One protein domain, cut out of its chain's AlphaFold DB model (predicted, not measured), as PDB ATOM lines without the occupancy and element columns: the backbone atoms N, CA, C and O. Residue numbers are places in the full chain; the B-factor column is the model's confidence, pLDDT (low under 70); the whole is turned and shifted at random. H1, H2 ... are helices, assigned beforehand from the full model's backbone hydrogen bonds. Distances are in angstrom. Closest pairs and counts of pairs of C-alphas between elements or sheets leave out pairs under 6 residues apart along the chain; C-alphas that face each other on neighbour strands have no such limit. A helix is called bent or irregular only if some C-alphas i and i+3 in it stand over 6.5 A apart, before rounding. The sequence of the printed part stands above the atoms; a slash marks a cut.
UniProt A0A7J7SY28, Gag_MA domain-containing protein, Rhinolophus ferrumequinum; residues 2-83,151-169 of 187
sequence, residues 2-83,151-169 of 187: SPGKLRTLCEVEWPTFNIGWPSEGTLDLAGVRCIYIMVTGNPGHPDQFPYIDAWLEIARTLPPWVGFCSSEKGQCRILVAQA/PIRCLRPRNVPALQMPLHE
ATOM      1  N   SER A   2     151.321  90.434 180.650       89.12
ATOM      2  CA  SER A   2     150.406  89.657 181.499       89.12
ATOM      3  C   SER A   2     150.444  90.142 182.959       89.12
ATOM      4  O   SER A   2     151.528  90.432 183.473       89.12
ATOM      5  N   PRO A   3     149.293  90.201 183.661       82.31
ATOM      6  CA  PRO A   3     149.257  90.595 185.072       82.31
ATOM      7  C   PRO A   3     150.094  89.680 185.978       82.31
ATOM      8  O   PRO A   3     150.760  90.151 186.894       82.31
ATOM      9  N   GLY A   4     150.112  88.371 185.697       88.25
ATOM     10  CA  GLY A   4     150.889  87.399 186.474       88.25
ATOM     11  C   GLY A   4     152.405  87.587 186.349       88.25
ATOM     12  O   GLY A   4     153.120  87.486 187.347       88.25
ATOM     13  N   LYS A   5     152.903  87.922 185.149       89.94
ATOM     14  CA  LYS A   5     154.326  88.244 184.958       89.94
ATOM     15  C   LYS A   5     154.674  89.554 185.653       89.94
ATOM     16  O   LYS A   5     155.686  89.590 186.336       89.94
ATOM     17  N   LEU A   6     153.820  90.577 185.563       88.94
ATOM     18  CA  LEU A   6     154.044  91.836 186.276       88.94
ATOM     19  C   LEU A   6     154.155  91.627 187.791       88.94
ATOM     20  O   LEU A   6     155.082  92.132 188.410       88.94
ATOM     21  N   ARG A   7     153.259  90.825 188.375       87.69
ATOM     22  CA  ARG A   7     153.324  90.471 189.796       87.69
ATOM     23  C   ARG A   7     154.643  89.786 190.159       87.69
ATOM     24  O   ARG A   7     155.287  90.181 191.120       87.69
ATOM     25  N   THR A   8     155.061  88.806 189.358       91.94
ATOM     26  CA  THR A   8     156.333  88.092 189.566       91.94
ATOM     27  C   THR A   8     157.528  89.046 189.489       91.94
ATOM     28  O   THR A   8     158.438  88.969 190.310       91.94
ATOM     29  N   LEU A   9     157.505  89.983 188.539       93.38
ATOM     30  CA  LEU A   9     158.538  91.004 188.402       93.38
ATOM     31  C   LEU A   9     158.596  91.907 189.638       93.38
ATOM     32  O   LEU A   9     159.662  92.052 190.223       93.38
ATOM     33  N   CYS A  10     157.460  92.452 190.075       89.88
ATOM     34  CA  CYS A  10     157.402  93.365 191.217       89.88
ATOM     35  C   CYS A  10     157.736  92.704 192.559       89.88
ATOM     36  O   CYS A  10     158.441  93.312 193.359       89.88
ATOM     37  N   GLU A  11     157.224  91.495 192.810       88.62
ATOM     38  CA  GLU A  11     157.340  90.812 194.106       88.62
ATOM     39  C   GLU A  11     158.645  90.019 194.250       88.62
ATOM     40  O   GLU A  11     159.102  89.807 195.372       88.62
ATOM     41  N   VAL A  12     159.235  89.562 193.138       89.62
ATOM     42  CA  VAL A  12     160.364  88.619 193.159       89.62
ATOM     43  C   VAL A  12     161.575  89.157 192.408       89.62
ATOM     44  O   VAL A  12     162.625  89.323 193.018       89.62
ATOM     45  N   GLU A  13     161.463  89.443 191.108       93.25
ATOM     46  CA  GLU A  13     162.649  89.741 190.286       93.25
ATOM     47  C   GLU A  13     163.248  91.121 190.608       93.25
ATOM     48  O   GLU A  13     164.428  91.232 190.922       93.25
ATOM     49  N   TRP A  14     162.448  92.184 190.606       92.31
ATOM     50  CA  TRP A  14     162.917  93.554 190.832       92.31
ATOM     51  C   TRP A  14     163.491  93.814 192.234       92.31
ATOM     52  O   TRP A  14     164.523  94.489 192.321       92.31
ATOM     53  N   PRO A  15     162.940  93.245 193.327       90.25
ATOM     54  CA  PRO A  15     163.586  93.283 194.638       90.25
ATOM     55  C   PRO A  15     164.997  92.676 194.647       90.25
ATOM     56  O   PRO A  15     165.862  93.157 195.380       90.25
ATOM     57  N   THR A  16     165.275  91.665 193.810       91.00
ATOM     58  CA  THR A  16     166.599  91.013 193.775       91.00
ATOM     59  C   THR A  16     167.710  91.910 193.233       91.00
ATOM     60  O   THR A  16     168.885  91.652 193.497       91.00
ATOM     61  N   PHE A  17     167.369  93.012 192.554       88.31
ATOM     62  CA  PHE A  17     168.358  94.002 192.132       88.31
ATOM     63  C   PHE A  17     168.971  94.784 193.308       88.31
ATOM     64  O   PHE A  17     169.942  95.504 193.102       88.31
ATOM     65  N   ASN A  18     168.458  94.635 194.540       84.50
ATOM     66  CA  ASN A  18     169.004  95.235 195.770       84.50
ATOM     67  C   ASN A  18     169.152  96.771 195.733       84.50
ATOM     68  O   ASN A  18     169.925  97.354 196.491       84.50
ATOM     69  N   ILE A  19     168.367  97.445 194.893       83.69
ATOM     70  CA  ILE A  19     168.337  98.912 194.745       83.69
ATOM     71  C   ILE A  19     167.189  99.570 195.533       83.69
ATOM     72  O   ILE A  19     166.711 100.650 195.192       83.69
ATOM     73  N   GLY A  20     166.690  98.891 196.569       81.38
ATOM     74  CA  GLY A  20     165.591  99.393 197.398       81.38
ATOM     75  C   GLY A  20     164.212  99.348 196.730       81.38
ATOM     76  O   GLY A  20     163.324 100.092 197.140       81.38
ATOM     77  N   TRP A  21     164.017  98.495 195.720       85.69
ATOM     78  CA  TRP A  21     162.689  98.229 195.169       85.69
ATOM     79  C   TRP A  21     161.857  97.387 196.156       85.69
ATOM     80  O   TRP A  21     162.283  96.282 196.502       85.69
ATOM     81  N   PRO A  22     160.694  97.873 196.627       83.50
ATOM     82  CA  PRO A  22     159.839  97.125 197.545       83.50
ATOM     83  C   PRO A  22     159.061  96.020 196.818       83.50
ATOM     84  O   PRO A  22     158.659  96.197 195.668       83.50
ATOM     85  N   SER A  23     158.783  94.906 197.499       80.00
ATOM     86  CA  SER A  23     157.996  93.787 196.949       80.00
ATOM     87  C   SER A  23     156.566  94.180 196.573       80.00
ATOM     88  O   SER A  23     155.968  93.581 195.686       80.00
ATOM     89  N   GLU A  24     156.017  95.214 197.209       81.69
ATOM     90  CA  GLU A  24     154.705  95.781 196.887       81.69
ATOM     91  C   GLU A  24     154.719  96.617 195.595       81.69
ATOM     92  O   GLU A  24     153.666  96.949 195.051       81.69
ATOM     93  N   GLY A  25     155.904  96.967 195.090       86.19
ATOM     94  CA  GLY A  25     156.082  97.968 194.047       86.19
ATOM     95  C   GLY A  25     155.974  99.402 194.574       86.19
ATOM     96  O   GLY A  25     155.502  99.674 195.679       86.19
ATOM     97  N   THR A  26     156.464 100.353 193.782       85.06
ATOM     98  CA  THR A  26     156.492 101.775 194.149       85.06
ATOM     99  C   THR A  26     156.233 102.660 192.941       85.06
ATOM    100  O   THR A  26     156.603 102.312 191.821       85.06
ATOM    101  N   LEU A  27     155.617 103.822 193.163       88.81
ATOM    102  CA  LEU A  27     155.546 104.908 192.179       88.81
ATOM    103  C   LEU A  27     156.607 105.992 192.427       88.81
ATOM    104  O   LEU A  27     156.591 107.026 191.763       88.81
ATOM    105  N   ASP A  28     157.545 105.769 193.359       86.25
ATOM    106  CA  ASP A  28     158.713 106.636 193.500       86.25
ATOM    107  C   ASP A  28     159.539 106.595 192.213       86.25
ATOM    108  O   ASP A  28     160.184 105.595 191.882       86.25
ATOM    109  N   LEU A  29     159.535 107.717 191.499       87.44
ATOM    110  CA  LEU A  29     160.196 107.865 190.214       87.44
ATOM    111  C   LEU A  29     161.689 107.519 190.285       87.44
ATOM    112  O   LEU A  29     162.243 107.046 189.294       87.44
ATOM    113  N   ALA A  30     162.347 107.727 191.431       88.12
ATOM    114  CA  ALA A  30     163.738 107.325 191.610       88.12
ATOM    115  C   ALA A  30     163.892 105.795 191.568       88.12
ATOM    116  O   ALA A  30     164.675 105.295 190.764       88.12
ATOM    117  N   GLY A  31     163.110 105.057 192.362       87.50
ATOM    118  CA  GLY A  31     163.123 103.590 192.361       87.50
ATOM    119  C   GLY A  31     162.757 102.996 190.999       87.50
ATOM    120  O   GLY A  31     163.450 102.110 190.502       87.50
ATOM    121  N   VAL A  32     161.729 103.543 190.342       90.25
ATOM    122  CA  VAL A  32     161.292 103.085 189.010       90.25
ATOM    123  C   VAL A  32     162.365 103.331 187.946       90.25
ATOM    124  O   VAL A  32     162.659 102.439 187.152       90.25
ATOM    125  N   ARG A  33     163.024 104.499 187.951       92.31
ATOM    126  CA  ARG A  33     164.158 104.768 187.046       92.31
ATOM    127  C   ARG A  33     165.321 103.815 187.276       92.31
ATOM    128  O   ARG A  33     165.974 103.417 186.319       92.31
ATOM    129  N   CYS A  34     165.581 103.445 188.521       92.38
ATOM    130  CA  CYS A  34     166.661 102.527 188.830       92.38
ATOM    131  C   CYS A  34     166.402 101.119 188.275       92.38
ATOM    132  O   CYS A  34     167.292 100.553 187.645       92.38
ATOM    133  N   ILE A  35     165.177 100.592 188.397       92.75
ATOM    134  CA  ILE A  35     164.801  99.341 187.714       92.75
ATOM    135  C   ILE A  35     164.895  99.501 186.196       92.75
ATOM    136  O   ILE A  35     165.422  98.622 185.525       92.75
ATOM    137  N   TYR A  36     164.449 100.634 185.647       94.12
ATOM    138  CA  TYR A  36     164.537 100.898 184.211       94.12
ATOM    139  C   TYR A  36     165.983 100.809 183.698       94.12
ATOM    140  O   TYR A  36     166.227 100.190 182.664       94.12
ATOM    141  N   ILE A  37     166.954 101.355 184.440       93.94
ATOM    142  CA  ILE A  37     168.384 101.266 184.106       93.94
ATOM    143  C   ILE A  37     168.876  99.814 184.168       93.94
ATOM    144  O   ILE A  37     169.585  99.385 183.264       93.94
ATOM    145  N   MET A  38     168.481  99.035 185.181       92.50
ATOM    146  CA  MET A  38     168.850  97.611 185.272       92.50
ATOM    147  C   MET A  38     168.279  96.798 184.104       92.50
ATOM    148  O   MET A  38     168.960  95.957 183.526       92.50
ATOM    149  N   VAL A  39     167.035  97.080 183.720       94.38
ATOM    150  CA  VAL A  39     166.334  96.384 182.637       94.38
ATOM    151  C   VAL A  39     166.892  96.751 181.257       94.38
ATOM    152  O   VAL A  39     167.001  95.879 180.398       94.38
ATOM    153  N   THR A  40     167.263  98.013 181.035       94.94
ATOM    154  CA  THR A  40     167.815  98.506 179.754       94.94
ATOM    155  C   THR A  40     169.341  98.434 179.662       94.94
ATOM    156  O   THR A  40     169.901  98.708 178.601       94.94
ATOM    157  N   GLY A  41     170.014  98.084 180.761       91.31
ATOM    158  CA  GLY A  41     171.468  98.005 180.867       91.31
ATOM    159  C   GLY A  41     172.090  96.815 180.132       91.31
ATOM    160  O   GLY A  41     171.465  96.164 179.296       91.31
ATOM    161  N   ASN A  42     173.359  96.530 180.445       87.50
ATOM    162  CA  ASN A  42     174.103  95.411 179.869       87.50
ATOM    163  C   ASN A  42     174.840  94.603 180.962       87.50
ATOM    164  O   ASN A  42     175.719  95.168 181.618       87.50
ATOM    165  N   PRO A  43     174.539  93.302 181.145       85.94
ATOM    166  CA  PRO A  43     173.409  92.589 180.546       85.94
ATOM    167  C   PRO A  43     172.073  93.139 181.073       85.94
ATOM    168  O   PRO A  43     171.948  93.429 182.260       85.94
ATOM    169  N   GLY A  44     171.100  93.305 180.178       92.06
ATOM    170  CA  GLY A  44     169.754  93.792 180.500       92.06
ATOM    171  C   GLY A  44     168.697  92.692 180.417       92.06
ATOM    172  O   GLY A  44     169.005  91.521 180.192       92.06
ATOM    173  N   HIS A  45     167.430  93.089 180.539       94.75
ATOM    174  CA  HIS A  45     166.270  92.195 180.539       94.75
ATOM    175  C   HIS A  45     165.205  92.646 179.520       94.75
ATOM    176  O   HIS A  45     164.190  93.239 179.897       94.75
ATOM    177  N   PRO A  46     165.391  92.382 178.212       94.94
ATOM    178  CA  PRO A  46     164.465  92.845 177.173       94.94
ATOM    179  C   PRO A  46     163.011  92.384 177.370       94.94
ATOM    180  O   PRO A  46     162.081  93.085 176.978       94.94
ATOM    181  N   ASP A  47     162.795  91.233 178.016       95.31
ATOM    182  CA  ASP A  47     161.469  90.693 178.339       95.31
ATOM    183  C   ASP A  47     160.727  91.500 179.420       95.31
ATOM    184  O   ASP A  47     159.495  91.468 179.492       95.31
ATOM    185  N   GLN A  48     161.464  92.252 180.241       95.56
ATOM    186  CA  GLN A  48     160.928  93.096 181.310       95.56
ATOM    187  C   GLN A  48     160.678  94.535 180.855       95.56
ATOM    188  O   GLN A  48     159.877  95.234 181.479       95.56
ATOM    189  N   PHE A  49     161.319  94.967 179.761       95.31
ATOM    190  CA  PHE A  49     161.261  96.343 179.262       95.31
ATOM    191  C   PHE A  49     159.835  96.888 179.146       95.31
ATOM    192  O   PHE A  49     159.573  97.951 179.709       95.31
ATOM    193  N   PRO A  50     158.875  96.170 178.528       95.69
ATOM    194  CA  PRO A  50     157.528  96.702 178.396       95.69
ATOM    195  C   PRO A  50     156.901  97.020 179.768       95.69
ATOM    196  O   PRO A  50     156.208  98.023 179.922       95.69
ATOM    197  N   TYR A  51     157.130  96.175 180.776       94.38
ATOM    198  CA  TYR A  51     156.517  96.326 182.096       94.38
ATOM    199  C   TYR A  51     157.061  97.542 182.839       94.38
ATOM    200  O   TYR A  51     156.280  98.316 183.391       94.38
ATOM    201  N   ILE A  52     158.387  97.719 182.839       94.50
ATOM    202  CA  ILE A  52     158.997  98.856 183.526       94.50
ATOM    203  C   ILE A  52     158.755 100.173 182.786       94.50
ATOM    204  O   ILE A  52     158.581 101.197 183.435       94.50
ATOM    205  N   ASP A  53     158.679 100.156 181.454       94.88
ATOM    206  CA  ASP A  53     158.371 101.344 180.656       94.88
ATOM    207  C   ASP A  53     156.955 101.865 180.956       94.88
ATOM    208  O   ASP A  53     156.773 103.036 181.294       94.88
ATOM    209  N   ALA A  54     155.963 100.966 180.989       91.81
ATOM    210  CA  ALA A  54     154.602 101.315 181.397       91.81
ATOM    211  C   ALA A  54     154.540 101.829 182.846       91.81
ATOM    212  O   ALA A  54     153.852 102.810 183.136       91.81
ATOM    213  N   TRP A  55     155.272 101.195 183.766       92.00
ATOM    214  CA  TRP A  55     155.324 101.618 185.167       92.00
ATOM    215  C   TRP A  55     155.970 102.999 185.331       92.00
ATOM    216  O   TRP A  55     155.505 103.822 186.121       92.00
ATOM    217  N   LEU A  56     157.021 103.274 184.557       92.50
ATOM    218  CA  LEU A  56     157.703 104.560 184.514       92.50
ATOM    219  C   LEU A  56     156.778 105.663 184.015       92.50
ATOM    220  O   LEU A  56     156.796 106.761 184.573       92.50
ATOM    221  N   GLU A  57     155.934 105.374 183.030       93.00
ATOM    222  CA  GLU A  57     154.968 106.350 182.545       93.00
ATOM    223  C   GLU A  57     153.867 106.648 183.566       93.00
ATOM    224  O   GLU A  57     153.525 107.812 183.782       93.00
ATOM    225  N   ILE A  58     153.382 105.638 184.291       89.69
ATOM    226  CA  ILE A  58     152.444 105.846 185.406       89.69
ATOM    227  C   ILE A  58     153.100 106.687 186.511       89.69
ATOM    228  O   ILE A  58     152.481 107.622 187.018       89.69
ATOM    229  N   ALA A  59     154.360 106.407 186.859       88.38
ATOM    230  CA  ALA A  59     155.097 107.162 187.873       88.38
ATOM    231  C   ALA A  59     155.377 108.619 187.456       88.38
ATOM    232  O   ALA A  59     155.458 109.499 188.312       88.38
ATOM    233  N   ARG A  60     155.522 108.894 186.152       89.69
ATOM    234  CA  ARG A  60     155.697 110.254 185.610       89.69
ATOM    235  C   ARG A  60     154.396 111.037 185.548       89.69
ATOM    236  O   ARG A  60     154.375 112.212 185.896       89.69
ATOM    237  N   THR A  61     153.344 110.400 185.048       91.25
ATOM    238  CA  THR A  61     152.070 111.068 184.760       91.25
ATOM    239  C   THR A  61     151.172 111.157 185.988       91.25
ATOM    240  O   THR A  61     150.322 112.043 186.028       91.25
ATOM    241  N   LEU A  62     151.369 110.272 186.979       87.94
ATOM    242  CA  LEU A  62     150.544 110.132 188.186       87.94
ATOM    243  C   LEU A  62     149.054 110.323 187.865       87.94
ATOM    244  O   LEU A  62     148.420 111.264 188.352       87.94
ATOM    245  N   PRO A  63     148.491 109.468 186.994       86.25
ATOM    246  CA  PRO A  63     147.151 109.665 186.468       86.25
ATOM    247  C   PRO A  63     146.124 109.722 187.611       86.25
ATOM    248  O   PRO A  63     146.340 109.109 188.657       86.25
ATOM    249  N   PRO A  64     144.976 110.401 187.430       81.38
ATOM    250  CA  PRO A  64     144.047 110.705 188.524       81.38
ATOM    251  C   PRO A  64     143.629 109.497 189.377       81.38
ATOM    252  O   PRO A  64     143.435 109.634 190.583       81.38
ATOM    253  N   TRP A  65     143.540 108.303 188.779       81.12
ATOM    254  CA  TRP A  65     143.217 107.058 189.485       81.12
ATOM    255  C   TRP A  65     144.254 106.664 190.554       81.12
ATOM    256  O   TRP A  65     143.880 106.050 191.546       81.12
ATOM    257  N   VAL A  66     145.524 107.065 190.421       81.00
ATOM    258  CA  VAL A  66     146.577 106.825 191.427       81.00
ATOM    259  C   VAL A  66     146.290 107.587 192.722       81.00
ATOM    260  O   VAL A  66     146.496 107.062 193.818       81.00
ATOM    261  N   GLY A  67     145.761 108.811 192.618       67.94
ATOM    262  CA  GLY A  67     145.372 109.619 193.778       67.94
ATOM    263  C   GLY A  67     144.242 108.974 194.586       67.94
ATOM    264  O   GLY A  67     144.265 109.007 195.816       67.94
ATOM    265  N   PHE A  68     143.309 108.289 193.915       63.16
ATOM    266  CA  PHE A  68     142.275 107.494 194.587       63.16
ATOM    267  C   PHE A  68     142.857 106.317 195.381       63.16
ATOM    268  O   PHE A  68     142.263 105.903 196.375       63.16
ATOM    269  N   CYS A  69     144.039 105.823 195.003       61.25
ATOM    270  CA  CYS A  69     144.709 104.715 195.679       61.25
ATOM    271  C   CYS A  69     145.513 105.116 196.912       61.25
ATOM    272  O   CYS A  69     145.827 104.253 197.726       61.25
ATOM    273  N   SER A  70     145.787 106.411 197.073       52.81
ATOM    274  CA  SER A  70     146.547 106.961 198.202       52.81
ATOM    275  C   SER A  70     145.654 107.553 199.301       52.81
ATOM    276  O   SER A  70     146.161 108.085 200.284       52.81
ATOM    277  N   SER A  71     144.325 107.505 199.143       46.16
ATOM    278  CA  SER A  71     143.388 108.041 200.136       46.16
ATOM    279  C   SER A  71     143.450 107.227 201.433       46.16
ATOM    280  O   SER A  71     143.484 106.000 201.389       46.16
ATOM    281  N   GLU A  72     143.395 107.901 202.587       50.66
ATOM    282  CA  GLU A  72     143.454 107.354 203.962       50.66
ATOM    283  C   GLU A  72     142.418 106.236 204.238       50.66
ATOM    284  O   GLU A  72     142.537 105.469 205.189       50.66
ATOM    285  N   LYS A  73     141.423 106.085 203.350       52.78
ATOM    286  CA  LYS A  73     140.443 104.986 203.323       52.78
ATOM    287  C   LYS A  73     140.888 103.724 202.557       52.78
ATOM    288  O   LYS A  73     140.087 102.811 202.381       52.78
ATOM    289  N   GLY A  74     142.140 103.678 202.100       48.81
ATOM    290  CA  GLY A  74     142.995 102.489 202.069       48.81
ATOM    291  C   GLY A  74     142.596 101.290 201.208       48.81
ATOM    292  O   GLY A  74     143.115 100.208 201.461       48.81
ATOM    293  N   GLN A  75     141.718 101.406 200.207       49.19
ATOM    294  CA  GLN A  75     141.375 100.228 199.398       49.19
ATOM    295  C   GLN A  75     141.195 100.520 197.904       49.19
ATOM    296  O   GLN A  75     140.112 100.351 197.344       49.19
ATOM    297  N   CYS A  76     142.280 100.870 197.213       46.91
ATOM    298  CA  CYS A  76     142.331 100.629 195.771       46.91
ATOM    299  C   CYS A  76     142.544  99.134 195.518       46.91
ATOM    300  O   CYS A  76     143.656  98.626 195.609       46.91
ATOM    301  N   ARG A  77     141.465  98.426 195.179       47.66
ATOM    302  CA  ARG A  77     141.546  97.114 194.529       47.66
ATOM    303  C   ARG A  77     141.743  97.355 193.035       47.66
ATOM    304  O   ARG A  77     140.761  97.456 192.303       47.66
ATOM    305  N   ILE A  78     142.986  97.503 192.581       41.59
ATOM    306  CA  ILE A  78     143.244  97.483 191.137       41.59
ATOM    307  C   ILE A  78     142.956  96.059 190.648       41.59
ATOM    308  O   ILE A  78     143.476  95.079 191.178       41.59
ATOM    309  N   LEU A  79     142.030  95.962 189.696       47.31
ATOM    310  CA  LEU A  79     141.447  94.717 189.216       47.31
ATOM    311  C   LEU A  79     142.517  93.805 188.603       47.31
ATOM    312  O   LEU A  79     143.193  94.172 187.642       47.31
ATOM    313  N   VAL A  80     142.607  92.577 189.111       44.44
ATOM    314  CA  VAL A  80     143.241  91.464 188.402       44.44
ATOM    315  C   VAL A  80     142.311  91.084 187.252       44.44
ATOM    316  O   VAL A  80     141.216  90.572 187.482       44.44
ATOM    317  N   ALA A  81     142.732  91.305 186.007       39.09
ATOM    318  CA  ALA A  81     142.095  90.649 184.873       39.09
ATOM    319  C   ALA A  81     142.421  89.148 184.951       39.09
ATOM    320  O   ALA A  81     143.497  88.712 184.539       39.09
ATOM    321  N   GLN A  82     141.516  88.359 185.533       40.22
ATOM    322  CA  GLN A  82     141.575  86.907 185.415       40.22
ATOM    323  C   GLN A  82     141.184  86.536 183.983       40.22
ATOM    324  O   GLN A  82     140.080  86.845 183.539       40.22
ATOM    325  N   ALA A  83     142.078  85.867 183.254       42.56
ATOM    326  CA  ALA A  83     141.662  85.147 182.059       42.56
ATOM    327  C   ALA A  83     140.679  84.047 182.506       42.56
ATOM    328  O   ALA A  83     141.000  83.319 183.453       42.56
ATOM    329  N   PRO A 151     174.240 105.739 188.024       54.28
ATOM    330  CA  PRO A 151     173.694 104.486 188.552       54.28
ATOM    331  C   PRO A 151     174.060 104.268 190.028       54.28
ATOM    332  O   PRO A 151     173.367 103.546 190.744       54.28
ATOM    333  N   ILE A 152     175.079 104.970 190.539       56.16
ATOM    334  CA  ILE A 152     175.449 104.976 191.957       56.16
ATOM    335  C   ILE A 152     174.305 105.488 192.851       56.16
ATOM    336  O   ILE A 152     174.180 105.060 194.001       56.16
ATOM    337  N   ARG A 153     173.418 106.364 192.352       61.16
ATOM    338  CA  ARG A 153     172.278 106.864 193.141       61.16
ATOM    339  C   ARG A 153     171.245 105.772 193.435       61.16
ATOM    340  O   ARG A 153     170.557 105.871 194.447       61.16
ATOM    341  N   CYS A 154     171.178 104.739 192.597       65.44
ATOM    342  CA  CYS A 154     170.290 103.588 192.766       65.44
ATOM    343  C   CYS A 154     170.758 102.619 193.852       65.44
ATOM    344  O   CYS A 154     169.949 101.928 194.456       65.44
ATOM    345  N   LEU A 155     172.060 102.595 194.136       57.22
ATOM    346  CA  LEU A 155     172.654 101.703 195.132       57.22
ATOM    347  C   LEU A 155     172.525 102.230 196.568       57.22
ATOM    348  O   LEU A 155     172.874 101.524 197.511       57.22
ATOM    349  N   ARG A 156     172.059 103.472 196.767       61.19
ATOM    350  CA  ARG A 156     171.851 104.020 198.114       61.19
ATOM    351  C   ARG A 156     170.476 103.606 198.645       61.19
ATOM    352  O   ARG A 156     169.474 104.029 198.070       61.19
ATOM    353  N   PRO A 157     170.399 102.883 199.778       51.62
ATOM    354  CA  PRO A 157     169.131 102.609 200.443       51.62
ATOM    355  C   PRO A 157     168.451 103.932 200.800       51.62
ATOM    356  O   PRO A 157     169.014 104.750 201.532       51.62
ATOM    357  N   ARG A 158     167.251 104.171 200.269       57.66
ATOM    358  CA  ARG A 158     166.488 105.384 200.562       57.66
ATOM    359  C   ARG A 158     165.421 105.066 201.607       57.66
ATOM    360  O   ARG A 158     164.498 104.310 201.341       57.66
ATOM    361  N   ASN A 159     165.542 105.658 202.795       51.88
ATOM    362  CA  ASN A 159     164.497 105.628 203.819       51.88
ATOM    363  C   ASN A 159     163.467 106.726 203.496       51.88
ATOM    364  O   ASN A 159     163.559 107.844 203.996       51.88
ATOM    365  N   VAL A 160     162.554 106.455 202.562       50.78
ATOM    366  CA  VAL A 160     161.370 107.297 202.316       50.78
ATOM    367  C   VAL A 160     160.122 106.436 202.458       50.78
ATOM    368  O   VAL A 160     160.144 105.291 202.004       50.78
ATOM    369  N   PRO A 161     159.029 106.966 203.038       47.00
ATOM    370  CA  PRO A 161     157.736 106.308 202.963       47.00
ATOM    371  C   PRO A 161     157.320 106.274 201.490       47.00
ATOM    372  O   PRO A 161     156.962 107.298 200.908       47.00
ATOM    373  N   ALA A 162     157.461 105.110 200.858       52.72
ATOM    374  CA  ALA A 162     157.009 104.897 199.493       52.72
ATOM    375  C   ALA A 162     155.480 105.009 199.451       52.72
ATOM    376  O   ALA A 162     154.796 104.523 200.352       52.72
ATOM    377  N   LEU A 163     154.944 105.620 198.390       56.12
ATOM    378  CA  LEU A 163     153.531 105.491 198.032       56.12
ATOM    379  C   LEU A 163     153.293 104.019 197.663       56.12
ATOM    380  O   LEU A 163     153.481 103.615 196.516       56.12
ATOM    381  N   GLN A 164     153.001 103.205 198.678       54.03
ATOM    382  CA  GLN A 164     152.773 101.771 198.556       54.03
ATOM    383  C   GLN A 164     151.406 101.531 197.927       54.03
ATOM    384  O   GLN A 164     150.388 102.028 198.411       54.03
ATOM    385  N   MET A 165     151.379 100.731 196.865       52.19
ATOM    386  CA  MET A 165     150.137 100.239 196.289       52.19
ATOM    387  C   MET A 165     149.924  98.797 196.769       52.19
ATOM    388  O   MET A 165     150.772  97.944 196.511       52.19
ATOM    389  N   PRO A 166     148.835  98.483 197.489       42.97
ATOM    390  CA  PRO A 166     148.590  97.122 197.939       42.97
ATOM    391  C   PRO A 166     148.174  96.242 196.753       42.97
ATOM    392  O   PRO A 166     147.054  96.334 196.258       42.97
ATOM    393  N   LEU A 167     149.070  95.356 196.314       51.22
ATOM    394  CA  LEU A 167     148.809  94.333 195.289       51.22
ATOM    395  C   LEU A 167     148.196  93.030 195.854       51.22
ATOM    396  O   LEU A 167     148.206  91.999 195.182       51.22
ATOM    397  N   HIS A 168     147.651  93.035 197.078       46.44
ATOM    398  CA  HIS A 168     147.102  91.823 197.696       46.44
ATOM    399  C   HIS A 168     145.605  91.609 197.405       46.44
ATOM    400  O   HIS A 168     144.791  92.533 197.407       46.44
ATOM    401  N   GLU A 169     145.227  90.344 197.229       38.41
ATOM    402  CA  GLU A 169     143.837  89.891 197.207       38.41
ATOM    403  C   GLU A 169     143.321  89.789 198.653       38.41
ATOM    404  O   GLU A 169     143.754  88.934 199.425       38.41
TER     405      GLU A 169
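Overview. This is residues 2 to 83 and 151 to 169 of the 187 residues of the protein "Gag_MA domain-containing protein" of Rhinolophus ferrumequinum (UniProt A0A7J7SY28). The longest helix, H1, crosses one face of a hairpin of two side-by-side helices, H2 and H3. Short H5 packs on H2, short H4 follows H3 away from the hairpin, and residues 70 to 83 and 156 to 169 are long unnamed stretches. The 101 printed residues, under half in named elements, have five helices, H1 to H5, and no named strand: all helix, compact, radius of gyration of the C-alphas 13.5 A, spans 40 by 35 by 23 A.

Along the chain. H1, residues 3 to 16, spans 19.4 A from C-alpha 3 at (149.257, 90.595, 185.072); it is irregular, C-alphas 11 and 14 being 7.0 A apart. H2 is residues 29 to 40, 16.0 A; H3, 49 to 61, 18.2 A; H4, 64 to 69, 9.4 A; H5, 151 to 155, 7.2 A, ending at C-alpha 155 (172.654, 101.703, 195.132).

Arrangement. H1 is close to but not clearly touching H2, about perpendicular at 86 degrees; closest C-alphas, Trp 14 and Ile 35, 6.8 A. H1 is likewise close to H3, at 88 degrees; Leu 6 and Tyr 51, 6.6 A. The hairpin H2 and H3 touch, opposite ways at a shallow 21 degrees; Leu 29 and Ala 59, 5.7 A. H5 touches H2; Cys 34 and Cys 154, 5.5 A. H3 and H4 are only just apart, closest 8.5 A. Every O i to N i+4 pair is within hydrogen-bond range in H2 and H3, against 7 of 10 in H1, 1 of 2 in H4 and 0 of 1 in H5, where 2 of 2 O i to N i+3 pairs are.

Size, cuts and confidence. The C-alphas farthest apart, Asn 42 and Lys 73, are 42.1 A apart. Residues 84 to 150 are not printed; C-alphas 83 and 151 are 38.0 A apart. The H1 to H2 link is long. Residues 67 to 83 and 151 to 169 have pLDDT under 70.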